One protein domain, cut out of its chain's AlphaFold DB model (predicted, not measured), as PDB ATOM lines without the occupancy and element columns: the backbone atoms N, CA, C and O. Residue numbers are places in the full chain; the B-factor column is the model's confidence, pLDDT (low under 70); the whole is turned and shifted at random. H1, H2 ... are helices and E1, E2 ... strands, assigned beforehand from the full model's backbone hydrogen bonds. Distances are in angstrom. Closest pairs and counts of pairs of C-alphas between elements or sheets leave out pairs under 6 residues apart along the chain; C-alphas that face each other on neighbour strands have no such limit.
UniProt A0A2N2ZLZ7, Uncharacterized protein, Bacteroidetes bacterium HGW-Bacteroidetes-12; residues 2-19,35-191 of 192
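This is residues 2 to 19 and 35 to 191 of the 192 residues of an uncharacterized protein of Bacteroidetes bacterium HGW-Bacteroidetes-12 (UniProt A0A2N2ZLZ7). Seven strands, E1, E2, E6, E4, E3, E8 and E9, wrap round into a flattened, imperfectly closed barrel, with E2, E6 and E4 on one side, E3, E8 and E9 on the other, and E1 joining E2 to E9; E5 lies outside E4. At one end of this barrel is the small pair E7 and E10, while beyond the opposite end residues 84 to 89 of a long loop stick out and the helix H1 stands free. The printed part has 175 residues with one named helix and ten named strands, H1 coming first along the chain and E1 to E10 following it; it is mostly strand, with E3 and E6 each having three neighbours in a branched sheet of eight strands, whose pairs are antiparallel but for the parallel pair E1 and E3, and with E7 and E10 as a separate antiparallel pair. The whole is loose and flat, with a radius of gyration of the C-alphas of 21.1 A and spans of 70 by 56 by 23 A.

In the branched sheet, E3, residues 94 to 110, has E1, residues 35 to 50, and E8, residues 169 to 175, on one side and E6, residues 147 to 157, on the other side. E3 bends by 94 degrees at residue 104 and E6 by 102 degrees at residue 150. E3 and E1 are parallel, with N 98 and O 37 at 2.9 A; E3 and E8 are antiparallel, with N 107 and O 172 at 2.9 A; E3 and E6 are antiparallel, with N 99 and O 149 at 2.8 A. E2, residues 60 to 72, forms an antiparallel hairpin with E1, with N 45 and O 65 at 2.9 A. E2 is also antiparallel to E6, with N 64 and O 153 at 2.9 A. On the other side of E6 lies E4, residues 128 to 133, antiparallel, with N 131 and O 154 at 2.8 A. The edge strand E5, residues 139 to 141, forms a hairpin with E4, with N 132 and O 140 at 2.8 A. The other edge strand, E9, residues 180 to 184, forms a hairpin with E8, with N 173 and O 181 at 2.9 A. The closest C-alphas of E9 and E1 are those of Ala 183 and Asp 45, 5.4 A apart; the closest of E3 and E4, those of Val 108 and Ile 128, are 7.8 A apart. E7, residues 165 to 167, runs on into E8 at 36 degrees and is antiparallel to E10, residues 188 to 191, with N 167 and O 188 at 2.9 A. H1, residues 2 to 15, is not on the branched sheet; 8 of its 10 O i to N i+4 pairs are within hydrogen-bond range.

From first to last C-alpha E3 measures 34.8 A, E2 34.1 A, E1 29.0 A, E6 21.9 A, E8 19.3 A, E4 16.2 A and E9 13.4 A. The short strands are E10 with 9.8 A, E5 with 7.1 A and E7 with 6.2 A. H1 measures 20.9 A from C-alpha 2 at (123.332, 85.171, 156.535). E3 begins with C-alpha 94 at (160.683, 118.215, 157.904), and E10 ends with C-alpha 191 at (166.811, 132.026, 192.349).

The two C-alphas farthest apart, those of Lys 2 and Ser 164, are 74.4 A apart. Residues 20 to 34 are not printed, and C-alphas 19 and 35 are 18.2 A apart across the cut. The links E2 to E3, residues 73 to 93, and E3 to E4, residues 111 to 127, are long. The mean pLDDT of the printed part is 81.5; residues under 70 include 2 to 19, 75 to 81 and 84 to 90.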
ATOM      1  N   LYS A   2     122.580  84.979 155.267       41.69
ATOM      2  CA  LYS A   2     123.332  85.171 156.535       41.69
ATOM      3  C   LYS A   2     124.808  85.617 156.399       41.69
ATOM      4  O   LYS A   2     125.295  86.317 157.276       41.69
ATOM      5  N   LYS A   3     125.512  85.270 155.309       41.97
ATOM      6  CA  LYS A   3     126.934  85.646 155.100       41.97
ATOM      7  C   LYS A   3     127.152  87.120 154.714       41.97
ATOM      8  O   LYS A   3     128.179  87.681 155.066       41.97
ATOM      9  N   LEU A   4     126.187  87.753 154.039       40.41
ATOM     10  CA  LEU A   4     126.292  89.156 153.601       40.41
ATOM     11  C   LEU A   4     126.103  90.149 154.758       40.41
ATOM     12  O   LEU A   4     126.783  91.168 154.807       40.41
ATOM     13  N   ILE A   5     125.249  89.812 155.729       50.38
ATOM     14  CA  ILE A   5     125.015  90.636 156.927       50.38
ATOM     15  C   ILE A   5     126.261  90.652 157.831       50.38
ATOM     16  O   ILE A   5     126.602  91.684 158.397       50.38
ATOM     17  N   PHE A   6     126.990  89.535 157.912       42.69
ATOM     18  CA  PHE A   6     128.194  89.427 158.741       42.69
ATOM     19  C   PHE A   6     129.361  90.280 158.210       42.69
ATOM     20  O   PHE A   6     130.086  90.890 158.991       42.69
ATOM     21  N   ILE A   7     129.506  90.379 156.883       53.78
ATOM     22  CA  ILE A   7     130.541  91.203 156.235       53.78
ATOM     23  C   ILE A   7     130.227  92.698 156.392       53.78
ATOM     24  O   ILE A   7     131.129  93.486 156.661       53.78
ATOM     25  N   ALA A   8     128.950  93.086 156.302       49.44
ATOM     26  CA  ALA A   8     128.533  94.472 156.511       49.44
ATOM     27  C   ALA A   8     128.770  94.944 157.958       49.44
ATOM     28  O   ALA A   8     129.261  96.048 158.166       49.44
ATOM     29  N   ILE A   9     128.500  94.098 158.960       51.66
ATOM     30  CA  ILE A   9     128.733  94.434 160.376       51.66
ATOM     31  C   ILE A   9     130.237  94.532 160.684       51.66
ATOM     32  O   ILE A   9     130.658  95.465 161.362       51.66
ATOM     33  N   LEU A  10     131.069  93.641 160.130       42.94
ATOM     34  CA  LEU A  10     132.532  93.737 160.246       42.94
ATOM     35  C   LEU A  10     133.084  95.019 159.599       42.94
ATOM     36  O   LEU A  10     133.932  95.679 160.194       42.94
ATOM     37  N   ALA A  11     132.572  95.424 158.433       46.78
ATOM     38  CA  ALA A  11     132.982  96.665 157.768       46.78
ATOM     39  C   ALA A  11     132.589  97.933 158.555       46.78
ATOM     40  O   ALA A  11     133.327  98.918 158.533       46.78
ATOM     41  N   ILE A  12     131.476  97.897 159.297       51.31
ATOM     42  CA  ILE A  12     131.035  98.994 160.177       51.31
ATOM     43  C   ILE A  12     131.912  99.074 161.439       51.31
ATOM     44  O   ILE A  12     132.265 100.166 161.873       51.31
ATOM     45  N   ILE A  13     132.339  97.932 161.991       45.72
ATOM     46  CA  ILE A  13     133.239  97.886 163.159       45.72
ATOM     47  C   ILE A  13     134.661  98.349 162.789       45.72
ATOM     48  O   ILE A  13     135.306  99.045 163.566       45.72
ATOM     49  N   PHE A  14     135.152  98.031 161.586       38.12
ATOM     50  CA  PHE A  14     136.463  98.511 161.127       38.12
ATOM     51  C   PHE A  14     136.466  99.983 160.689       38.12
ATOM     52  O   PHE A  14     137.515 100.626 160.735       38.12
ATOM     53  N   SER A  15     135.320 100.541 160.293       40.62
ATOM     54  CA  SER A  15     135.212 101.974 159.989       40.62
ATOM     55  C   SER A  15     134.988 102.833 161.241       40.62
ATOM     56  O   SER A  15     135.447 103.971 161.251       40.62
ATOM     57  N   SER A  16     134.418 102.293 162.329       33.25
ATOM     58  CA  SER A  16     134.295 103.002 163.617       33.25
ATOM     59  C   SER A  16     135.580 103.029 164.464       33.25
ATOM     60  O   SER A  16     135.651 103.756 165.453       33.25
ATOM     61  N   CYS A  17     136.625 102.298 164.054       39.62
ATOM     62  CA  CYS A  17     137.986 102.407 164.596       39.62
ATOM     63  C   CYS A  17     138.931 103.244 163.720       39.62
ATOM     64  O   CYS A  17     140.130 103.298 164.001       39.62
ATOM     65  N   ARG A  18     138.436 103.925 162.677       37.47
ATOM     66  CA  ARG A  18     139.206 105.006 162.051       37.47
ATOM     67  C   ARG A  18     139.076 106.234 162.932       37.47
ATOM     68  O   ARG A  18     138.213 107.075 162.733       37.47
ATOM     69  N   LYS A  19     139.948 106.278 163.931       41.75
ATOM     70  CA  LYS A  19     140.399 107.513 164.558       41.75
ATOM     71  C   LYS A  19     140.520 108.579 163.469       41.75
ATOM     72  O   LYS A  19     141.150 108.290 162.448       41.75
ATOM     73  N   TYR A  35     155.627 117.089 157.368       82.38
ATOM     74  CA  TYR A  35     154.849 115.858 157.265       82.38
ATOM     75  C   TYR A  35     154.726 115.161 158.612       82.38
ATOM     76  O   TYR A  35     155.643 115.205 159.430       82.38
ATOM     77  N   THR A  36     153.587 114.515 158.848       86.81
ATOM     78  CA  THR A  36     153.305 113.886 160.142       86.81
ATOM     79  C   THR A  36     153.493 112.371 160.105       86.81
ATOM     80  O   THR A  36     152.769 111.669 159.404       86.81
ATOM     81  N   ASN A  37     154.391 111.865 160.947       88.56
ATOM     82  CA  ASN A  37     154.557 110.438 161.222       88.56
ATOM     83  C   ASN A  37     154.038 110.097 162.624       88.56
ATOM     84  O   ASN A  37     154.123 110.911 163.549       88.56
ATOM     85  N   TYR A  38     153.529 108.876 162.808       90.25
ATOM     86  CA  TYR A  38     152.914 108.447 164.067       90.25
ATOM     87  C   TYR A  38     153.817 107.502 164.829       90.25
ATOM     88  O   TYR A  38     154.331 106.526 164.281       90.25
ATOM     89  N   TYR A  39     153.917 107.751 166.127       94.06
ATOM     90  CA  TYR A  39     154.844 107.076 167.012       94.06
ATOM     91  C   TYR A  39     154.153 106.531 168.257       94.06
ATOM     92  O   TYR A  39     153.253 107.162 168.819       94.06
ATOM     93  N   ILE A  40     154.635 105.384 168.732       94.25
ATOM     94  CA  ILE A  40     154.418 104.928 170.107       94.25
ATOM     95  C   ILE A  40     155.619 105.367 170.940       94.25
ATOM     96  O   ILE A  40     156.759 105.032 170.620       94.25
ATOM     97  N   LEU A  41     155.357 106.103 172.018       96.00
ATOM     98  CA  LEU A  41     156.360 106.587 172.957       96.00
ATOM     99  C   LEU A  41     157.165 105.424 173.547       96.00
ATOM    100  O   LEU A  41     156.600 104.431 174.005       96.00
ATOM    101  N   ASN A  42     158.484 105.591 173.564       95.19
ATOM    102  CA  ASN A  42     159.433 104.653 174.159       95.19
ATOM    103  C   ASN A  42     160.317 105.338 175.208       95.19
ATOM    104  O   ASN A  42     160.638 104.751 176.237       95.19
ATOM    105  N   LYS A  43     160.707 106.588 174.950       96.25
ATOM    106  CA  LYS A  43     161.638 107.351 175.776       96.25
ATOM    107  C   LYS A  43     161.192 108.806 175.861       96.25
ATOM    108  O   LYS A  43     160.659 109.350 174.895       96.25
ATOM    109  N   ILE A  44     161.444 109.413 177.013       97.88
ATOM    110  CA  ILE A  44     161.398 110.861 177.193       97.88
ATOM    111  C   ILE A  44     162.793 111.352 177.572       97.88
ATOM    112  O   ILE A  44     163.531 110.627 178.240       97.88
ATOM    113  N   ASP A  45     163.124 112.564 177.156       97.94
ATOM    114  CA  ASP A  45     164.305 113.316 177.569       97.94
ATOM    115  C   ASP A  45     163.832 114.658 178.141       97.94
ATOM    116  O   ASP A  45     162.846 115.221 177.662       97.94
ATOM    117  N   ALA A  46     164.475 115.132 179.210       97.38
ATOM    118  CA  ALA A  46     164.070 116.344 179.916       97.38
ATOM    119  C   ALA A  46     165.246 117.312 180.037       97.38
ATOM    120  O   ALA A  46     166.292 116.954 180.576       97.38
ATOM    121  N   GLU A  47     165.038 118.550 179.603       96.12
ATOM    122  CA  GLU A  47     166.044 119.611 179.627       96.12
ATOM    123  C   GLU A  47     165.457 120.876 180.257       96.12
ATOM    124  O   GLU A  47     164.274 121.176 180.098       96.12
ATOM    125  N   ILE A  48     166.278 121.630 180.988       93.44
ATOM    126  CA  ILE A  48     165.892 122.951 181.484       93.44
ATOM    127  C   ILE A  48     166.291 123.981 180.438       93.44
ATOM    128  O   ILE A  48     167.475 124.201 180.205       93.44
ATOM    129  N   ILE A  49     165.298 124.640 179.847       93.31
ATOM    130  CA  ILE A  49     165.527 125.701 178.869       93.31
ATOM    131  C   ILE A  49     165.446 127.046 179.581       93.31
ATOM    132  O   ILE A  49     164.389 127.416 180.100       93.31
ATOM    133  N   ALA A  50     166.564 127.772 179.589       85.19
ATOM    134  CA  ALA A  50     166.690 129.101 180.171       85.19
ATOM    135  C   ALA A  50     167.627 129.987 179.340       85.19
ATOM    136  O   ALA A  50     168.511 129.499 178.641       85.19
ATOM    137  N   GLU A  51     167.453 131.304 179.438       74.12
ATOM    138  CA  GLU A  51     168.264 132.278 178.690       74.12
ATOM    139  C   GLU A  51     169.605 132.621 179.370       74.12
ATOM    140  O   GLU A  51     170.431 133.315 178.779       74.12
ATOM    141  N   LYS A  52     169.812 132.214 180.635       70.75
ATOM    142  CA  LYS A  52     170.947 132.638 181.476       70.75
ATOM    143  C   LYS A  52     171.422 131.526 182.411       70.75
ATOM    144  O   LYS A  52     170.611 130.748 182.902       70.75
ATOM    145  N   ASP A  53     172.710 131.553 182.760       64.56
ATOM    146  CA  ASP A  53     173.356 130.595 183.680       64.56
ATOM    147  C   ASP A  53     172.802 130.642 185.118       64.56
ATOM    148  O   ASP A  53     172.887 129.675 185.870       64.56
ATOM    149  N   THR A  54     172.244 131.787 185.524       73.56
ATOM    150  CA  THR A  54     171.484 131.946 186.772       73.56
ATOM    151  C   THR A  54     170.028 132.204 186.424       73.56
ATOM    152  O   THR A  54     169.716 133.184 185.744       73.56
ATOM    153  N   ILE A  55     169.144 131.336 186.911       84.25
ATOM    154  CA  ILE A  55     167.773 131.238 186.422       84.25
ATOM    155  C   ILE A  55     166.806 131.772 187.480       84.25
ATOM    156  O   ILE A  55     166.733 131.232 188.585       84.25
ATOM    157  N   LYS A  56     166.021 132.803 187.150       83.38
ATOM    158  CA  LYS A  56     164.843 133.151 187.961       83.38
ATOM    159  C   LYS A  56     163.746 132.130 187.725       83.38
ATOM    160  O   LYS A  56     163.598 131.647 186.606       83.38
ATOM    161  N   TYR A  57     162.956 131.822 188.752       81.19
ATOM    162  CA  TYR A  57     162.006 130.708 188.672       81.19
ATOM    163  C   TYR A  57     161.011 130.795 187.492       81.19
ATOM    164  O   TYR A  57     160.535 129.776 187.007       81.19
ATOM    165  N   ASN A  58     160.691 132.007 187.040       83.62
ATOM    166  CA  ASN A  58     159.745 132.293 185.965       83.62
ATOM    167  C   ASN A  58     160.403 132.486 184.588       83.62
ATOM    168  O   ASN A  58     159.690 132.687 183.607       83.62
ATOM    169  N   ASP A  59     161.733 132.412 184.515       87.50
ATOM    170  CA  ASP A  59     162.522 132.615 183.296       87.50
ATOM    171  C   ASP A  59     162.971 131.273 182.677       87.50
ATOM    172  O   ASP A  59     163.865 131.241 181.830       87.50
ATOM    173  N   PHE A  60     162.372 130.150 183.095       91.06
ATOM    174  CA  PHE A  60     162.654 128.829 182.532       91.06
ATOM    175  C   PHE A  60     161.412 127.956 182.384       91.06
ATOM    176  O   PHE A  60     160.362 128.192 182.986       91.06
ATOM    177  N   PHE A  61     161.561 126.896 181.598       94.06
ATOM    178  CA  PHE A  61     160.645 125.762 181.579       94.06
ATOM    179  C   PHE A  61     161.433 124.464 181.438       94.06
ATOM    180  O   PHE A  61     162.566 124.455 180.954       94.06
ATOM    181  N   ILE A  62     160.821 123.356 181.847       95.50
ATOM    182  CA  ILE A  62     161.347 122.029 181.544       95.50
ATOM    183  C   ILE A  62     160.793 121.637 180.173       95.50
ATOM    184  O   ILE A  62     159.576 121.502 180.004       95.50
ATOM    185  N   GLN A  63     161.671 121.504 179.183       97.19
ATOM    186  CA  GLN A  63     161.344 120.917 177.893       97.19
ATOM    187  C   GLN A  63     161.326 119.401 178.032       97.19
ATOM    188  O   GLN A  63     162.227 118.819 178.632       97.19
ATOM    189  N   LEU A  64     160.287 118.773 177.489       96.88
ATOM    190  CA  LEU A  64     160.176 117.327 177.431       96.88
ATOM    191  C   LEU A  64     160.131 116.867 175.979       96.88
ATOM    192  O   LEU A  64     159.111 117.030 175.303       96.88
ATOM    193  N   ASP A  65     161.231 116.282 175.528       97.06
ATOM    194  CA  ASP A  65     161.364 115.696 174.205       97.06
ATOM    195  C   ASP A  65     160.936 114.231 174.228       97.06
ATOM    196  O   ASP A  65     161.330 113.441 175.087       97.06
ATOM    197  N   LEU A  66     160.090 113.865 173.272       96.44
ATOM    198  CA  LEU A  66     159.530 112.532 173.139       96.44
ATOM    199  C   LEU A  66     160.230 111.781 172.007       96.44
ATOM    200  O   LEU A  66     160.406 112.298 170.902       96.44
ATOM    201  N   SER A  67     160.569 110.521 172.263       96.12
ATOM    202  CA  SER A  67     161.130 109.598 171.280       96.12
ATOM    203  C   SER A  67     160.406 108.258 171.324       96.12
ATOM    204  O   SER A  67     159.994 107.775 172.380       96.12
ATOM    205  N   GLY A  68     160.225 107.632 170.166       94.88
ATOM    206  CA  GLY A  68     159.359 106.466 170.052       94.88
ATOM    207  C   GLY A  68     159.635 105.606 168.836       94.88
ATOM    208  O   GLY A  68     160.493 105.919 168.016       94.88
ATOM    209  N   TYR A  69     158.860 104.534 168.725       93.75
ATOM    210  CA  TYR A  69     158.858 103.646 167.570       93.75
ATOM    211  C   TYR A  69     157.832 104.126 166.547       93.75
ATOM    212  O   TYR A  69     156.678 104.370 166.909       93.75
ATOM    213  N   LEU A  70     158.255 104.252 165.289       91.00
ATOM    214  CA  LEU A  70     157.377 104.571 164.166       91.00
ATOM    215  C   LEU A  70     156.356 103.443 163.984       91.00
ATOM    216  O   LEU A  70     156.719 102.268 163.951       91.00
ATOM    217  N   VAL A  71     155.080 103.801 163.872       90.50
ATOM    218  CA  VAL A  71     153.983 102.844 163.647       90.50
ATOM    219  C   VAL A  71     153.144 103.160 162.418       90.50
ATOM    220  O   VAL A  71     152.409 102.295 161.950       90.50
ATOM    221  N   SER A  72     153.248 104.379 161.889       86.50
ATOM    222  CA  SER A  72     152.663 104.749 160.604       86.50
ATOM    223  C   SER A  72     153.449 105.899 159.996       86.50
ATOM    224  O   SER A  72     153.682 106.911 160.659       86.50
ATOM    225  N   GLU A  73     153.801 105.742 158.728       81.50
ATOM    226  CA  GLU A  73     154.561 106.708 157.944       81.50
ATOM    227  C   GLU A  73     153.635 107.491 157.003       81.50
ATOM    228  O   GLU A  73     152.695 106.925 156.439       81.50
ATOM    229  N   ASN A  74     153.894 108.785 156.831       75.12
ATOM    230  CA  ASN A  74     153.363 109.571 155.731       75.12
ATOM    231  C   ASN A  74     154.353 109.511 154.566       75.12
ATOM    232  O   ASN A  74     155.338 110.244 154.531       75.12
ATOM    233  N   THR A  75     154.058 108.652 153.594       68.38
ATOM    234  CA  THR A  75     154.931 108.421 152.440       68.38
ATOM    235  C   THR A  75     154.782 109.462 151.330       68.38
ATOM    236  O   THR A  75     155.506 109.416 150.345       68.38
ATOM    237  N   TYR A  76     153.844 110.411 151.448       66.44
ATOM    238  CA  TYR A  76     153.604 111.408 150.396       66.44
ATOM    239  C   TYR A  76     154.787 112.370 150.213       66.44
ATOM    240  O   TYR A  76     154.988 112.911 149.131       66.44
ATOM    241  N   TYR A  77     155.572 112.577 151.273       61.28
ATOM    242  CA  TYR A  77     156.695 113.513 151.289       61.28
ATOM    243  C   TYR A  77     158.064 112.826 151.377       61.28
ATOM    244  O   TYR A  77     159.076 113.501 151.222       61.28
ATOM    245  N   THR A  78     158.122 111.508 151.598       54.97
ATOM    246  CA  THR A  78     159.390 110.764 151.726       54.97
ATOM    247  C   THR A  78     160.051 110.444 150.385       54.97
ATOM    248  O   THR A  78     161.215 110.060 150.361       54.97
ATOM    249  N   GLU A  79     159.346 110.648 149.270       57.47
ATOM    250  CA  GLU A  79     159.862 110.436 147.908       57.47
ATOM    251  C   GLU A  79     160.366 111.730 147.232       57.47
ATOM    252  O   GLU A  79     160.775 111.704 146.071       57.47
ATOM    253  N   VAL A  80     160.343 112.876 147.925       62.41
ATOM    254  CA  VAL A  80     160.767 114.161 147.348       62.41
ATOM    255  C   VAL A  80     162.293 114.286 147.411       62.41
ATOM    256  O   VAL A  80     162.844 114.633 148.453       62.41
ATOM    257  N   ASN A  81     162.974 114.037 146.288       64.00
ATOM    258  CA  ASN A  81     164.394 114.357 146.128       64.00
ATOM    259  C   ASN A  81     164.562 115.830 145.724       64.00
ATOM    260  O   ASN A  81     164.275 116.196 144.585       64.00
ATOM    261  N   ILE A  82     165.021 116.678 146.647       70.94
ATOM    262  CA  ILE A  82     165.244 118.105 146.367       70.94
ATOM    263  C   ILE A  82     166.522 118.371 145.561       70.94
ATOM    264  O   ILE A  82     166.670 119.463 145.022       70.94
ATOM    265  N   GLU A  83     167.437 117.400 145.461       70.31
ATOM    266  CA  GLU A  83     168.686 117.558 144.700       70.31
ATOM    267  C   GLU A  83     168.427 117.709 143.193       70.31
ATOM    268  O   GLU A  83     169.220 118.329 142.485       70.31
ATOM    269  N   ASP A  84     167.288 117.194 142.720       69.12
ATOM    270  CA  ASP A  84     166.837 117.291 141.331       69.12
ATOM    271  C   ASP A  84     165.884 118.485 141.091       69.12
ATOM    272  O   ASP A  84     165.453 118.711 139.956       69.12
ATOM    273  N   ASP A  85     165.532 119.253 142.134       66.31
ATOM    274  CA  ASP A  85     164.628 120.402 142.014       66.31
ATOM    275  C   ASP A  85     165.402 121.639 141.507       66.31
ATOM    276  O   ASP A  85     166.314 122.131 142.178       66.31
ATOM    277  N   PRO A  86     165.054 122.202 140.333       63.91
ATOM    278  CA  PRO A  86     165.712 123.395 139.800       63.91
ATOM    279  C   PRO A  86     165.456 124.669 140.631       63.91
ATOM    280  O   PRO A  86     166.030 125.719 140.331       63.91
ATOM    281  N   ASN A  87     164.581 124.622 141.638       68.44
ATOM    282  CA  ASN A  87     164.297 125.734 142.530       68.44
ATOM    283  C   ASN A  87     165.393 125.889 143.612       68.44
ATOM    284  O   ASN A  87     165.488 125.053 144.508       68.44
ATOM    285  N   PRO A  88     166.147 127.008 143.646       62.94
ATOM    286  CA  PRO A  88     167.182 127.247 144.662       62.94
ATOM    287  C   PRO A  88     166.628 127.442 146.085       62.94
ATOM    288  O   PRO A  88     167.398 127.587 147.031       62.94
ATOM    289  N   TYR A  89     165.302 127.486 146.236       63.41
ATOM    290  CA  TYR A  89     164.598 127.569 147.512       63.41
ATOM    291  C   TYR A  89     163.893 126.258 147.891       63.41
ATOM    292  O   TYR A  89     163.057 126.273 148.795       63.41
ATOM    293  N   ALA A  90     164.167 125.148 147.196       66.94
ATOM    294  CA  ALA A  90     163.686 123.835 147.608       66.94
ATOM    295  C   ALA A  90     164.256 123.488 148.996       66.94
ATOM    296  O   ALA A  90     165.446 123.653 149.256       66.94
ATOM    297  N   VAL A  91     163.390 123.047 149.909       70.38
ATOM    298  CA  VAL A  91     163.761 122.656 151.276       70.38
ATOM    299  C   VAL A  91     163.250 121.244 151.507       70.38
ATOM    300  O   VAL A  91     162.100 120.955 151.167       70.38
ATOM    301  N   GLU A  92     164.086 120.385 152.093       74.38
ATOM    302  CA  GLU A  92     163.669 119.030 152.455       74.38
ATOM    303  C   GLU A  92     162.442 119.075 153.372       74.38
ATOM    304  O   GLU A  92     162.381 119.906 154.292       74.38
ATOM    305  N   PRO A  93     161.460 118.187 153.159       77.56
ATOM    306  CA  PRO A  93     160.356 118.053 154.086       77.56
ATOM    307  C   PRO A  93     160.856 117.718 155.497       77.56
ATOM    308  O   PRO A  93     161.691 116.838 155.694       77.56
ATOM    309  N   VAL A  94     160.311 118.399 156.501       80.69
ATOM    310  CA  VAL A  94     160.683 118.215 157.904       80.69
ATOM    311  C   VAL A  94     159.651 117.332 158.596       80.69
ATOM    312  O   VAL A  94     158.460 117.651 158.640       80.69
ATOM    313  N   GLU A  95     160.116 116.237 159.190       85.50
ATOM    314  CA  GLU A  95     159.262 115.337 159.959       85.50
ATOM    315  C   GLU A  95     158.701 116.020 161.216       85.50
ATOM    316  O   GLU A  95     159.424 116.611 162.024       85.50
ATOM    317  N   GLN A  96     157.403 115.847 161.443       87.88
ATOM    318  CA  GLN A  96     156.735 116.105 162.709       87.88
ATOM    319  C   GLN A  96     156.285 114.783 163.335       87.88
ATOM    320  O   GLN A  96     155.409 114.087 162.822       87.88
ATOM    321  N   LYS A  97     156.865 114.444 164.489       91.88
ATOM    322  CA  LYS A  97     156.510 113.232 165.238       91.88
ATOM    323  C   LYS A  97     155.240 113.463 166.055       91.88
ATOM    324  O   LYS A  97     155.213 114.353 166.908       91.88
ATOM    325  N   TYR A  98     154.221 112.642 165.820       92.75
ATOM    326  CA  TYR A  98     152.960 112.645 166.557       92.75
ATOM    327  C   TYR A  98     152.811 111.370 167.400       92.75
ATOM    328  O   TYR A  98     152.780 110.254 166.880       92.75
ATOM    329  N   PHE A  99     152.703 111.519 168.718       94.56
ATOM    330  CA  PHE A  99     152.665 110.416 169.675       94.56
ATOM    331  C   PHE A  99     151.231 110.019 170.016       94.56
ATOM    332  O   PHE A  99     150.476 110.794 170.606       94.56
ATOM    333  N   ILE A 100     150.869 108.777 169.681       93.44
ATOM    334  CA  ILE A 100     149.497 108.265 169.830       93.44
ATOM    335  C   ILE A 100     149.167 107.771 171.247       93.44
ATOM    336  O   ILE A 100     148.036 107.347 171.499       93.44
ATOM    337  N   ASN A 101     150.137 107.772 172.165       92.69
ATOM    338  CA  ASN A 101     149.896 107.433 173.566       92.69
ATOM    339  C   ASN A 101     148.911 108.437 174.167       92.69
ATOM    340  O   ASN A 101     149.071 109.641 173.991       92.69
ATOM    341  N   LYS A 102     147.919 107.941 174.908       91.25
ATOM    342  CA  LYS A 102     147.008 108.793 175.675       91.25
ATOM    343  C   LYS A 102     147.628 109.130 177.021       91.25
ATOM    344  O   LYS A 102     148.004 108.224 177.765       91.25
ATOM    345  N   LEU A 103     147.722 110.413 177.324       87.00
ATOM    346  CA  LEU A 103     148.273 110.906 178.572       87.00
ATOM    347  C   LEU A 103     147.359 110.548 179.744       87.00
ATOM    348  O   LEU A 103     146.204 110.953 179.758       87.00
ATOM    349  N   GLY A 104     147.905 109.863 180.747       88.19
ATOM    350  CA  GLY A 104     147.281 109.792 182.063       88.19
ATOM    351  C   GLY A 104     147.596 111.063 182.847       88.19
ATOM    352  O   GLY A 104     146.726 111.899 183.061       88.19
ATOM    353  N   TYR A 105     148.856 111.236 183.253       89.44
ATOM    354  CA  TYR A 105     149.305 112.419 183.992       89.44
ATOM    355  C   TYR A 105     150.827 112.611 183.934       89.44
ATOM    356  O   TYR A 105     151.581 111.704 183.565       89.44
ATOM    357  N   TYR A 106     151.262 113.808 184.332       90.88
ATOM    358  CA  TYR A 106     152.662 114.138 184.590       90.88
ATOM    359  C   TYR A 106     152.917 114.238 186.085       90.88
ATOM    360  O   TYR A 106     152.147 114.863 186.808       90.88
ATOM    361  N   ASP A 107     154.053 113.700 186.515       92.12
ATOM    362  CA  ASP A 107     154.597 113.905 187.848       92.12
ATOM    363  C   ASP A 107     155.973 114.555 187.734       92.12
ATOM    364  O   ASP A 107     156.861 114.023 187.072       92.12
ATOM    365  N   VAL A 108     156.173 115.682 188.416       93.00
ATOM    366  CA  VAL A 108     157.484 116.332 188.523       93.00
ATOM    367  C   VAL A 108     157.921 116.286 189.976       93.00
ATOM    368  O   VAL A 108     157.204 116.732 190.872       93.00
ATOM    369  N   CYS A 109     159.086 115.700 190.218       93.88
ATOM    370  CA  CYS A 109     159.702 115.625 191.536       93.88
ATOM    371  C   CYS A 109     161.049 116.332 191.490       93.88
ATOM    372  O   CYS A 109     161.803 116.141 190.540       93.88
ATOM    373  N   SER A 110     161.380 117.103 192.513       92.25
ATOM    374  CA  SER A 110     162.730 117.634 192.670       92.25
ATOM    375  C   SER A 110     163.604 116.704 193.516       92.25
ATOM    376  O   SER A 110     163.115 115.980 194.382       92.25
ATOM    377  N   ASP A 111     164.916 116.728 193.299       92.62
ATOM    378  CA  ASP A 111     165.882 115.978 194.123       92.62
ATOM    379  C   ASP A 111     165.935 116.477 195.578       92.62
ATOM    380  O   ASP A 111     166.224 115.719 196.505       92.62
ATOM    381  N   LYS A 112     165.599 117.751 195.793       90.44
ATOM    382  CA  LYS A 112     165.541 118.418 197.102       90.44
ATOM    383  C   LYS A 112     164.154 118.988 197.346       90.44
ATOM    384  O   LYS A 112     163.413 119.227 196.398       90.44
ATOM    385  N   LYS A 113     163.807 119.296 198.599       87.75
ATOM    386  CA  LYS A 113     162.570 120.034 198.904       87.75
ATOM    387  C   LYS A 113     162.562 121.359 198.127       87.75
ATOM    388  O   LYS A 113     163.437 122.205 198.342       87.75
ATOM    389  N   TYR A 114     161.608 121.519 197.210       86.38
ATOM    390  CA  TYR A 114     161.508 122.696 196.350       86.38
ATOM    391  C   TYR A 114     160.922 123.871 197.133       86.38
ATOM    392  O   TYR A 114     161.619 124.869 197.355       86.38
ATOM    393  N   ASN A 115     159.710 123.682 197.654       83.81
ATOM    394  CA  ASN A 115     159.018 124.625 198.519       83.81
ATOM    395  C   ASN A 115     158.171 123.925 199.607       83.81
ATOM    396  O   ASN A 115     158.084 122.693 199.651       83.81
ATOM    397  N   ASP A 116     157.528 124.694 200.485       77.56
ATOM    398  CA  ASP A 116     156.635 124.167 201.531       77.56
ATOM    399  C   ASP A 116     155.361 123.491 200.986       77.56
ATOM    400  O   ASP A 116     154.778 122.636 201.656       77.56
ATOM    401  N   ASN A 117     154.978 123.791 199.743       67.56
ATOM    402  CA  ASN A 117     153.857 123.166 199.037       67.56
ATOM    403  C   ASN A 117     154.231 121.851 198.333       67.56
ATOM    404  O   ASN A 117     153.377 121.188 197.740       67.56
ATOM    405  N   THR A 118     155.492 121.428 198.418       74.06
ATOM    406  CA  THR A 118     155.960 120.156 197.863       74.06
ATOM    407  C   THR A 118     155.547 119.002 198.787       74.06
ATOM    408  O   THR A 118     155.665 119.101 200.010       74.06
ATOM    409  N   TYR A 119     155.069 117.873 198.243       65.81
ATOM    410  CA  TYR A 119     154.744 116.707 199.076       65.81
ATOM    411  C   TYR A 119     155.981 116.221 199.838       65.81
ATOM    412  O   TYR A 119     156.975 115.805 199.241       65.81
ATOM    413  N   SER A 120     155.893 116.221 201.170       60.38
ATOM    414  CA  SER A 120     157.049 116.022 202.052       60.38
ATOM    415  C   SER A 120     157.733 114.659 201.915       60.38
ATOM    416  O   SER A 120     158.882 114.527 202.319       60.38
ATOM    417  N   TYR A 121     157.055 113.645 201.362       58.19
ATOM    418  CA  TYR A 121     157.580 112.277 201.290       58.19
ATOM    419  C   TYR A 121     158.304 111.943 199.975       58.19
ATOM    420  O   TYR A 121     159.042 110.964 199.929       58.19
ATOM    421  N   ASN A 122     158.089 112.708 198.901       69.88
ATOM    422  CA  ASN A 122     158.648 112.397 197.577       69.88
ATOM    423  C   ASN A 122     159.118 113.625 196.790       69.88
ATOM    424  O   ASN A 122     159.432 113.492 195.609       69.88
ATOM    425  N   ASN A 123     159.131 114.804 197.418       83.62
ATOM    426  CA  ASN A 123     159.456 116.072 196.771       83.62
ATOM    427  C   ASN A 123     158.651 116.316 195.474       83.62
ATOM    428  O   ASN A 123     159.131 116.968 194.546       83.62
ATOM    429  N   LYS A 124     157.419 115.792 195.394       87.75
ATOM    430  CA  LYS A 124     156.526 116.016 194.254       87.75
ATOM    431  C   LYS A 124     155.992 117.443 194.270       87.75
ATOM    432  O   LYS A 124     155.376 117.869 195.254       87.75
ATOM    433  N   ILE A 125     156.190 118.140 193.157       87.00
ATOM    434  CA  ILE A 125     155.656 119.474 192.893       87.00
ATOM    435  C   ILE A 125     154.174 119.319 192.545       87.00
ATOM    436  O   ILE A 125     153.819 118.508 191.690       87.00
ATOM    437  N   ARG A 126     153.305 120.035 193.266       75.12
ATOM    438  CA  ARG A 126     151.846 119.858 193.173       75.12
ATOM    439  C   ARG A 126     151.264 120.421 191.890       75.12
ATOM    440  O   ARG A 126     150.479 119.739 191.239       75.12
ATOM    441  N   ASP A 127     151.682 121.627 191.537       79.44
ATOM    442  CA  ASP A 127     151.085 122.381 190.451       79.44
ATOM    443  C   ASP A 127     152.128 122.625 189.357       79.44
ATOM    444  O   ASP A 127     153.131 123.320 189.527       79.44
ATOM    445  N   ILE A 128     151.888 121.991 188.214       87.75
ATOM    446  CA  ILE A 128     152.638 122.193 186.979       87.75
ATOM    447  C   ILE A 128     151.659 122.572 185.876       87.75
ATOM    448  O   ILE A 128     150.560 122.024 185.766       87.75
ATOM    449  N   SER A 129     152.059 123.519 185.038       90.94
ATOM    450  CA  SER A 129     151.328 123.842 183.818       90.94
ATOM    451  C   SER A 129     152.018 123.181 182.638       90.94
ATOM    452  O   SER A 129     153.172 123.481 182.343       90.94
ATOM    453  N   VAL A 130     151.303 122.280 181.967       91.75
ATOM    454  CA  VAL A 130     151.814 121.543 180.809       91.75
ATOM    455  C   VAL A 130     151.227 122.125 179.530       91.75
ATOM    456  O   VAL A 130     150.009 122.272 179.403       91.75
ATOM    457  N   PHE A 131     152.101 122.444 178.580       93.56
ATOM    458  CA  PHE A 131     151.746 122.968 177.271       93.56
ATOM    459  C   PHE A 131     152.214 122.016 176.175       93.56
ATOM    460  O   PHE A 131     153.383 121.633 176.111       93.56
ATOM    461  N   PHE A 132     151.288 121.682 175.287       92.88
ATOM    462  CA  PHE A 132     151.472 120.746 174.190       92.88
ATOM    463  C   PHE A 132     151.675 121.520 172.901       92.88
ATOM    464  O   PHE A 132     150.960 122.494 172.633       92.88
ATOM    465  N   ARG A 133     152.627 121.067 172.091       92.44
ATOM    466  CA  ARG A 133     152.837 121.606 170.756       92.44
ATOM    467  C   ARG A 133     151.709 121.127 169.840       92.44
ATOM    468  O   ARG A 133     151.280 119.975 169.896       92.44
ATOM    469  N   ASN A 134     151.204 122.009 168.989       88.75
ATOM    470  CA  ASN A 134     150.322 121.639 167.889       88.75
ATOM    471  C   ASN A 134     151.120 121.477 166.585       88.75
ATOM    472  O   ASN A 134     152.308 121.788 166.506       88.75
ATOM    473  N   LYS A 135     150.431 121.060 165.524       85.12
ATOM    474  CA  LYS A 135     150.999 120.909 164.181       85.12
ATOM    475  C   LYS A 135     151.662 122.187 163.643       85.12
ATOM    476  O   LYS A 135     152.716 122.144 163.018       85.12
ATOM    477  N   LYS A 136     151.085 123.351 163.965       84.00
ATOM    478  CA  LYS A 136     151.605 124.690 163.623       84.00
ATOM    479  C   LYS A 136     152.740 125.158 164.543       84.00
ATOM    480  O   LYS A 136     153.100 126.329 164.517       84.00
ATOM    481  N   GLN A 137     153.290 124.266 165.366       85.38
ATOM    482  CA  GLN A 137     154.372 124.528 166.317       85.38
ATOM    483  C   GLN A 137     154.037 125.511 167.450       85.38
ATOM    484  O   GLN A 137     154.922 125.956 168.179       85.38
ATOM    485  N   GLN A 138     152.758 125.821 167.626       89.56
ATOM    486  CA  GLN A 138     152.247 126.669 168.694       89.56
ATOM    487  C   GLN A 138     151.933 125.824 169.936       89.56
ATOM    488  O   GLN A 138     151.600 124.644 169.821       89.56
ATOM    489  N   TYR A 139     152.011 126.433 171.118       92.94
ATOM    490  CA  TYR A 139     151.853 125.745 172.400       92.94
ATOM    491  C   TYR A 139     150.534 126.105 173.079       92.94
ATOM    492  O   TYR A 139     150.207 127.283 173.211       92.94
ATOM    493  N   PHE A 140     149.807 125.093 173.555       92.00
ATOM    494  CA  PHE A 140     148.525 125.275 174.240       92.00
ATOM    495  C   PHE A 140     148.406 124.336 175.428       92.00
ATOM    496  O   PHE A 140     148.901 123.208 175.403       92.00
ATOM    497  N   ARG A 141     147.697 124.786 176.459       89.62
ATOM    498  CA  ARG A 141     147.293 123.921 177.564       89.62
ATOM    499  C   ARG A 141     146.180 122.986 177.082       89.62
ATOM    500  O   ARG A 141     145.243 123.449 176.435       89.62
ATOM    501  N   ARG A 142     146.281 121.695 177.398       78.31
ATOM    502  CA  ARG A 142     145.269 120.671 177.079       78.31
ATOM    503  C   ARG A 142     144.853 119.902 178.329       78.31
ATOM    504  O   ARG A 142     145.531 119.980 179.356       78.31
ATOM    505  N   SER A 143     143.734 119.193 178.224       69.12
ATOM    506  CA  SER A 143     143.224 118.302 179.267       69.12
ATOM    507  C   SER A 143     143.966 116.960 179.268       69.12
ATOM    508  O   SER A 143     144.571 116.564 178.273       69.12
ATOM    509  N   TYR A 144     143.909 116.255 180.399       69.88
ATOM    510  CA  TYR A 144     144.350 114.860 180.503       69.88
ATOM    511  C   TYR A 144     143.410 113.924 179.708       69.88
ATOM    512  O   TYR A 144     142.319 114.338 179.323       69.88
ATOM    513  N   ASP A 145     143.844 112.686 179.440       69.69
ATOM    514  CA  ASP A 145     143.175 111.655 178.614       69.69
ATOM    515  C   ASP A 145     143.176 111.869 177.085       69.69
ATOM    516  O   ASP A 145     142.687 111.019 176.325       69.69
ATOM    517  N   GLU A 146     143.799 112.947 176.609       82.56
ATOM    518  CA  GLU A 146     144.109 113.162 175.193       82.56
ATOM    519  C   GLU A 146     145.425 112.489 174.777       82.56
ATOM    520  O   GLU A 146     146.234 112.057 175.600       82.56
ATOM    521  N   GLU A 147     145.658 112.391 173.469       89.12
ATOM    522  CA  GLU A 147     146.968 112.003 172.949       89.12
ATOM    523  C   GLU A 147     148.061 112.994 173.307       89.12
ATOM    524  O   GLU A 147     147.843 114.205 173.291       89.12
ATOM    525  N   LEU A 148     149.263 112.462 173.542       90.56
ATOM    526  CA  LEU A 148     150.466 113.267 173.726       90.56
ATOM    527  C   LEU A 148     150.671 114.221 172.548       90.56
ATOM    528  O   LEU A 148     150.979 115.387 172.755       90.56
ATOM    529  N   GLY A 149     150.421 113.763 171.321       92.50
ATOM    530  CA  GLY A 149     150.486 114.621 170.148       92.50
ATOM    531  C   GLY A 149     151.921 115.001 169.794       92.50
ATOM    532  O   GLY A 149     152.784 114.127 169.727       92.50
ATOM    533  N   TYR A 150     152.178 116.275 169.495       92.94
ATOM    534  CA  TYR A 150     153.474 116.710 168.965       92.94
ATOM    535  C   TYR A 150     154.477 117.059 170.071       92.94
ATOM    536  O   TYR A 150     154.142 117.710 171.057       92.94
ATOM    537  N   THR A 151     155.738 116.702 169.836       92.06
ATOM    538  CA  THR A 151     156.892 117.006 170.700       92.06
ATOM    539  C   THR A 151     157.625 118.293 170.270       92.06
ATOM    540  O   THR A 151     157.588 118.642 169.079       92.06
ATOM    541  N   PRO A 152     158.332 119.000 171.177       95.19
ATOM    542  CA  PRO A 152     158.373 118.807 172.634       95.19
ATOM    543  C   PRO A 152     157.155 119.353 173.374       95.19
ATOM    544  O   PRO A 152     156.374 120.137 172.838       95.19
ATOM    545  N   HIS A 153     157.015 118.953 174.638       95.00
ATOM    546  CA  HIS A 153     156.109 119.590 175.596       95.00
ATOM    547  C   HIS A 153     156.869 120.577 176.482       95.00
ATOM    548  O   HIS A 153     158.064 120.414 176.723       95.00
ATOM    549  N   LYS A 154     156.164 121.585 177.004       95.50
ATOM    550  CA  LYS A 154     156.722 122.549 177.962       95.50
ATOM    551  C   LYS A 154     156.027 122.425 179.304       95.50
ATOM    552  O   LYS A 154     154.804 122.542 179.376       95.50
ATOM    553  N   LEU A 155     156.803 122.197 180.356       94.50
ATOM    554  CA  LEU A 155     156.320 122.111 181.727       94.50
ATOM    555  C   LEU A 155     156.817 123.336 182.500       94.50
ATOM    556  O   LEU A 155     158.019 123.532 182.665       94.50
ATOM    557  N   TYR A 156     155.879 124.146 182.982       93.12
ATOM    558  CA  TYR A 156     156.145 125.308 183.826       93.12
ATOM    559  C   TYR A 156     155.789 124.984 185.272       93.12
ATOM    560  O   TYR A 156     154.699 124.472 185.548       93.12
ATOM    561  N   LEU A 157     156.692 125.309 186.192       89.81
ATOM    562  CA  LEU A 157     156.406 125.269 187.622       89.81
ATOM    563  C   LEU A 157     155.571 126.502 187.984       89.81
ATOM    564  O   LEU A 157     155.843 127.595 187.492       89.81
ATOM    565  N   THR A 158     154.544 126.345 188.815       87.31
ATOM    566  CA  THR A 158     153.639 127.461 189.153       87.31
ATOM    567  C   THR A 158     154.106 128.292 190.343       87.31
ATOM    568  O   THR A 158     153.568 129.372 190.576       87.31
ATOM    569  N   GLU A 159     155.095 127.813 191.093       86.81
ATOM    570  CA  GLU A 159     155.602 128.459 192.303       86.81
ATOM    571  C   GLU A 159     157.137 128.486 192.316       86.81
ATOM    572  O   GLU A 159     157.762 127.602 191.725       86.81
ATOM    573  N   PRO A 160     157.765 129.464 192.994       88.31
ATOM    574  CA  PRO A 160     159.210 129.497 193.205       88.31
ATOM    575  C   PRO A 160     159.670 128.491 194.277       88.31
ATOM    576  O   PRO A 160     158.860 128.026 195.088       88.31
ATOM    577  N   PRO A 161     160.982 128.196 194.349       89.00
ATOM    578  CA  PRO A 161     161.557 127.520 195.504       89.00
ATOM    579  C   PRO A 161     161.577 128.428 196.752       89.00
ATOM    580  O   PRO A 161     161.708 129.648 196.644       89.00
ATOM    581  N   ASP A 162     161.547 127.847 197.960       89.00
ATOM    582  CA  ASP A 162     161.583 128.632 199.219       89.00
ATOM    583  C   ASP A 162     162.867 129.466 199.371       89.00
ATOM    584  O   ASP A 162     162.857 130.547 199.972       89.00
ATOM    585  N   THR A 163     163.968 128.939 198.827       88.50
ATOM    586  CA  THR A 163     165.317 129.506 198.854       88.50
ATOM    587  C   THR A 163     166.005 129.295 197.511       88.50
ATOM    588  O   THR A 163     165.741 128.304 196.826       88.50
ATOM    589  N   SER A 164     166.928 130.191 197.154       92.06
ATOM    590  CA  SER A 164     167.776 129.998 195.978       92.06
ATOM    591  C   SER A 164     168.667 128.772 196.171       92.06
ATOM    592  O   SER A 164     169.354 128.665 197.191       92.06
ATOM    593  N   LYS A 165     168.635 127.821 195.233       90.94
ATOM    594  CA  LYS A 165     169.339 126.542 195.388       90.94
ATOM    595  C   LYS A 165     169.613 125.859 194.050       90.94
ATOM    596  O   LYS A 165     168.903 126.073 193.073       90.94
ATOM    597  N   TRP A 166     170.621 124.988 194.053       92.50
ATOM    598  CA  TRP A 166     170.848 124.014 192.985       92.50
ATOM    599  C   TRP A 166     169.822 122.891 193.079       92.50
ATOM    600  O   TRP A 166     169.712 122.266 194.141       92.50
ATOM    601  N   ILE A 167     169.109 122.619 191.992       91.19
ATOM    602  CA  ILE A 167     168.058 121.604 191.945       91.19
ATOM    603  C   ILE A 167     168.051 120.889 190.597       91.19
ATOM    604  O   ILE A 167     168.400 121.486 189.583       91.19
ATOM    605  N   SER A 168     167.673 119.617 190.599       94.00
ATOM    606  CA  SER A 168     167.360 118.835 189.396       94.00
ATOM    607  C   SER A 168     165.926 118.325 189.485       94.00
ATOM    608  O   SER A 168     165.430 118.054 190.584       94.00
ATOM    609  N   PHE A 169     165.269 118.153 188.342       94.88
ATOM    610  CA  PHE A 169     163.899 117.662 188.285       94.88
ATOM    611  C   PHE A 169     163.846 116.294 187.624       94.88
ATOM    612  O   PHE A 169     164.420 116.072 186.566       94.88
ATOM    613  N   THR A 170     163.109 115.375 188.234       97.00
ATOM    614  CA  THR A 170     162.695 114.122 187.611       97.00
ATOM    615  C   THR A 170     161.269 114.277 187.111       97.00
ATOM    616  O   THR A 170     160.341 114.431 187.910       97.00
ATOM    617  N   VAL A 171     161.098 114.213 185.794       96.88
ATOM    618  CA  VAL A 171     159.800 114.203 185.123       96.88
ATOM    619  C   VAL A 171     159.395 112.759 184.868       96.88
ATOM    620  O   VAL A 171     160.161 111.967 184.319       96.88
ATOM    621  N   LYS A 172     158.173 112.412 185.257       95.56
ATOM    622  CA  LYS A 172     157.537 111.134 184.955       95.56
ATOM    623  C   LYS A 172     156.301 111.399 184.113       95.56
ATOM    624  O   LYS A 172     155.419 112.146 184.529       95.56
ATOM    625  N   LEU A 173     156.231 110.761 182.956       94.31
ATOM    626  CA  LEU A 173     155.043 110.706 182.116       94.31
ATOM    627  C   LEU A 173     154.422 109.324 182.303       94.31
ATOM    628  O   LEU A 173     155.090 108.306 182.097       94.31
ATOM    629  N   ILE A 174     153.158 109.291 182.720       93.31
ATOM    630  CA  ILE A 174     152.390 108.058 182.866       93.31
ATOM    631  C   ILE A 174     151.243 108.095 181.860       93.31
ATOM    632  O   ILE A 174     150.432 109.023 181.867       93.31
ATOM    633  N   ASP A 175     151.184 107.101 180.976       92.00
ATOM    634  CA  ASP A 175     150.083 106.964 180.021       92.00
ATOM    635  C   ASP A 175     148.876 106.238 180.646       92.00
ATOM    636  O   ASP A 175     148.961 105.653 181.729       92.00
ATOM    637  N   THR A 176     147.725 106.250 179.971       90.94
ATOM    638  CA  THR A 176     146.497 105.598 180.475       90.94
ATOM    639  C   THR A 176     146.588 104.068 180.552       90.94
ATOM    640  O   THR A 176     145.701 103.420 181.107       90.94
ATOM    641  N   ARG A 177     147.667 103.468 180.030       90.69
ATOM    642  CA  ARG A 177     147.986 102.038 180.156       90.69
ATOM    643  C   ARG A 177     148.980 101.761 181.287       90.69
ATOM    644  O   ARG A 177     149.426 100.627 181.431       90.69
ATOM    645  N   ASN A 178     149.291 102.765 182.109       90.44
ATOM    646  CA  ASN A 178     150.275 102.720 183.188       90.44
ATOM    647  C   ASN A 178     151.722 102.476 182.730       90.44
ATOM    648  O   ASN A 178     152.564 102.126 183.563       90.44
ATOM    649  N   ASN A 179     152.045 102.693 181.450       92.12
ATOM    650  CA  ASN A 179     153.443 102.744 181.032       92.12
ATOM    651  C   ASN A 179     154.090 103.984 181.648       92.12
ATOM    652  O   ASN A 179     153.485 105.059 181.686       92.12
ATOM    653  N   ARG A 180     155.312 103.821 182.157       95.75
ATOM    654  CA  ARG A 180     156.036 104.866 182.882       95.75
ATOM    655  C   ARG A 180     157.286 105.238 182.116       95.75
ATOM    656  O   ARG A 180     158.160 104.401 181.918       95.75
ATOM    657  N   PHE A 181     157.380 106.510 181.766       96.81
ATOM    658  CA  PHE A 181     158.547 107.094 181.132       96.81
ATOM    659  C   PHE A 181     159.136 108.111 182.097       96.81
ATOM    660  O   PHE A 181     158.393 108.883 182.703       96.81
ATOM    661  N   VAL A 182     160.450 108.075 182.292       97.25
ATOM    662  CA  VAL A 182     161.134 108.885 183.303       97.25
ATOM    663  C   VAL A 182     162.363 109.526 182.682       97.25
ATOM    664  O   VAL A 182     163.143 108.834 182.033       97.25
ATOM    665  N   ALA A 183     162.536 110.821 182.917       97.81
ATOM    666  CA  ALA A 183     163.755 111.555 182.612       97.81
ATOM    667  C   ALA A 183     164.111 112.475 183.774       97.81
ATOM    668  O   ALA A 183     163.234 112.948 184.501       97.81
ATOM    669  N   THR A 184     165.402 112.734 183.931       97.25
ATOM    670  CA  THR A 184     165.933 113.643 184.941       97.25
ATOM    671  C   THR A 184     166.726 114.726 184.232       97.25
ATOM    672  O   THR A 184     167.508 114.418 183.338       97.25
ATOM    673  N   THR A 185     166.494 115.978 184.612       96.25
ATOM    674  CA  THR A 185     167.249 117.121 184.104       96.25
ATOM    675  C   THR A 185     168.616 117.188 184.769       96.25
ATOM    676  O   THR A 185     168.794 116.714 185.895       96.25
ATOM    677  N   ASP A 186     169.543 117.907 184.149       93.38
ATOM    678  CA  ASP A 186     170.723 118.387 184.859       93.38
ATOM    679  C   ASP A 186     170.342 119.338 186.005       93.38
ATOM    680  O   ASP A 186     169.209 119.833 186.106       93.38
ATOM    681  N   SER A 187     171.294 119.563 186.913       91.12
ATOM    682  CA  SER A 187     171.105 120.488 188.027       91.12
ATOM    683  C   SER A 187     171.344 121.930 187.594       91.12
ATOM    684  O   SER A 187     172.356 122.235 186.970       91.12
ATOM    685  N   VAL A 188     170.452 122.831 188.002       90.44
ATOM    686  CA  VAL A 188     170.571 124.275 187.758       90.44
ATOM    687  C   VAL A 188     170.372 125.071 189.040       90.44
ATOM    688  O   VAL A 188     169.674 124.632 189.959       90.44
ATOM    689  N   PHE A 189     170.976 126.257 189.107       90.69
ATOM    690  CA  PHE A 189     170.774 127.179 190.216       90.69
ATOM    691  C   PHE A 189     169.565 128.073 189.951       90.69
ATOM    692  O   PHE A 189     169.601 128.945 189.081       90.69
ATOM    693  N   ILE A 190     168.506 127.862 190.730       89.12
ATOM    694  CA  ILE A 190     167.278 128.652 190.640       89.12
ATOM    695  C   ILE A 190     167.280 129.687 191.751       89.12
ATOM    696  O   ILE A 190     167.449 129.341 192.923       89.12
ATOM    697  N   THR A 191     167.058 130.949 191.393       89.00
ATOM    698  CA  THR A 191     166.811 132.026 192.349       89.00
ATOM    699  C   THR A 191     165.321 132.167 192.623       89.00
ATOM    700  O   THR A 191     164.510 132.099 191.694       89.00
TER     701      THR A 191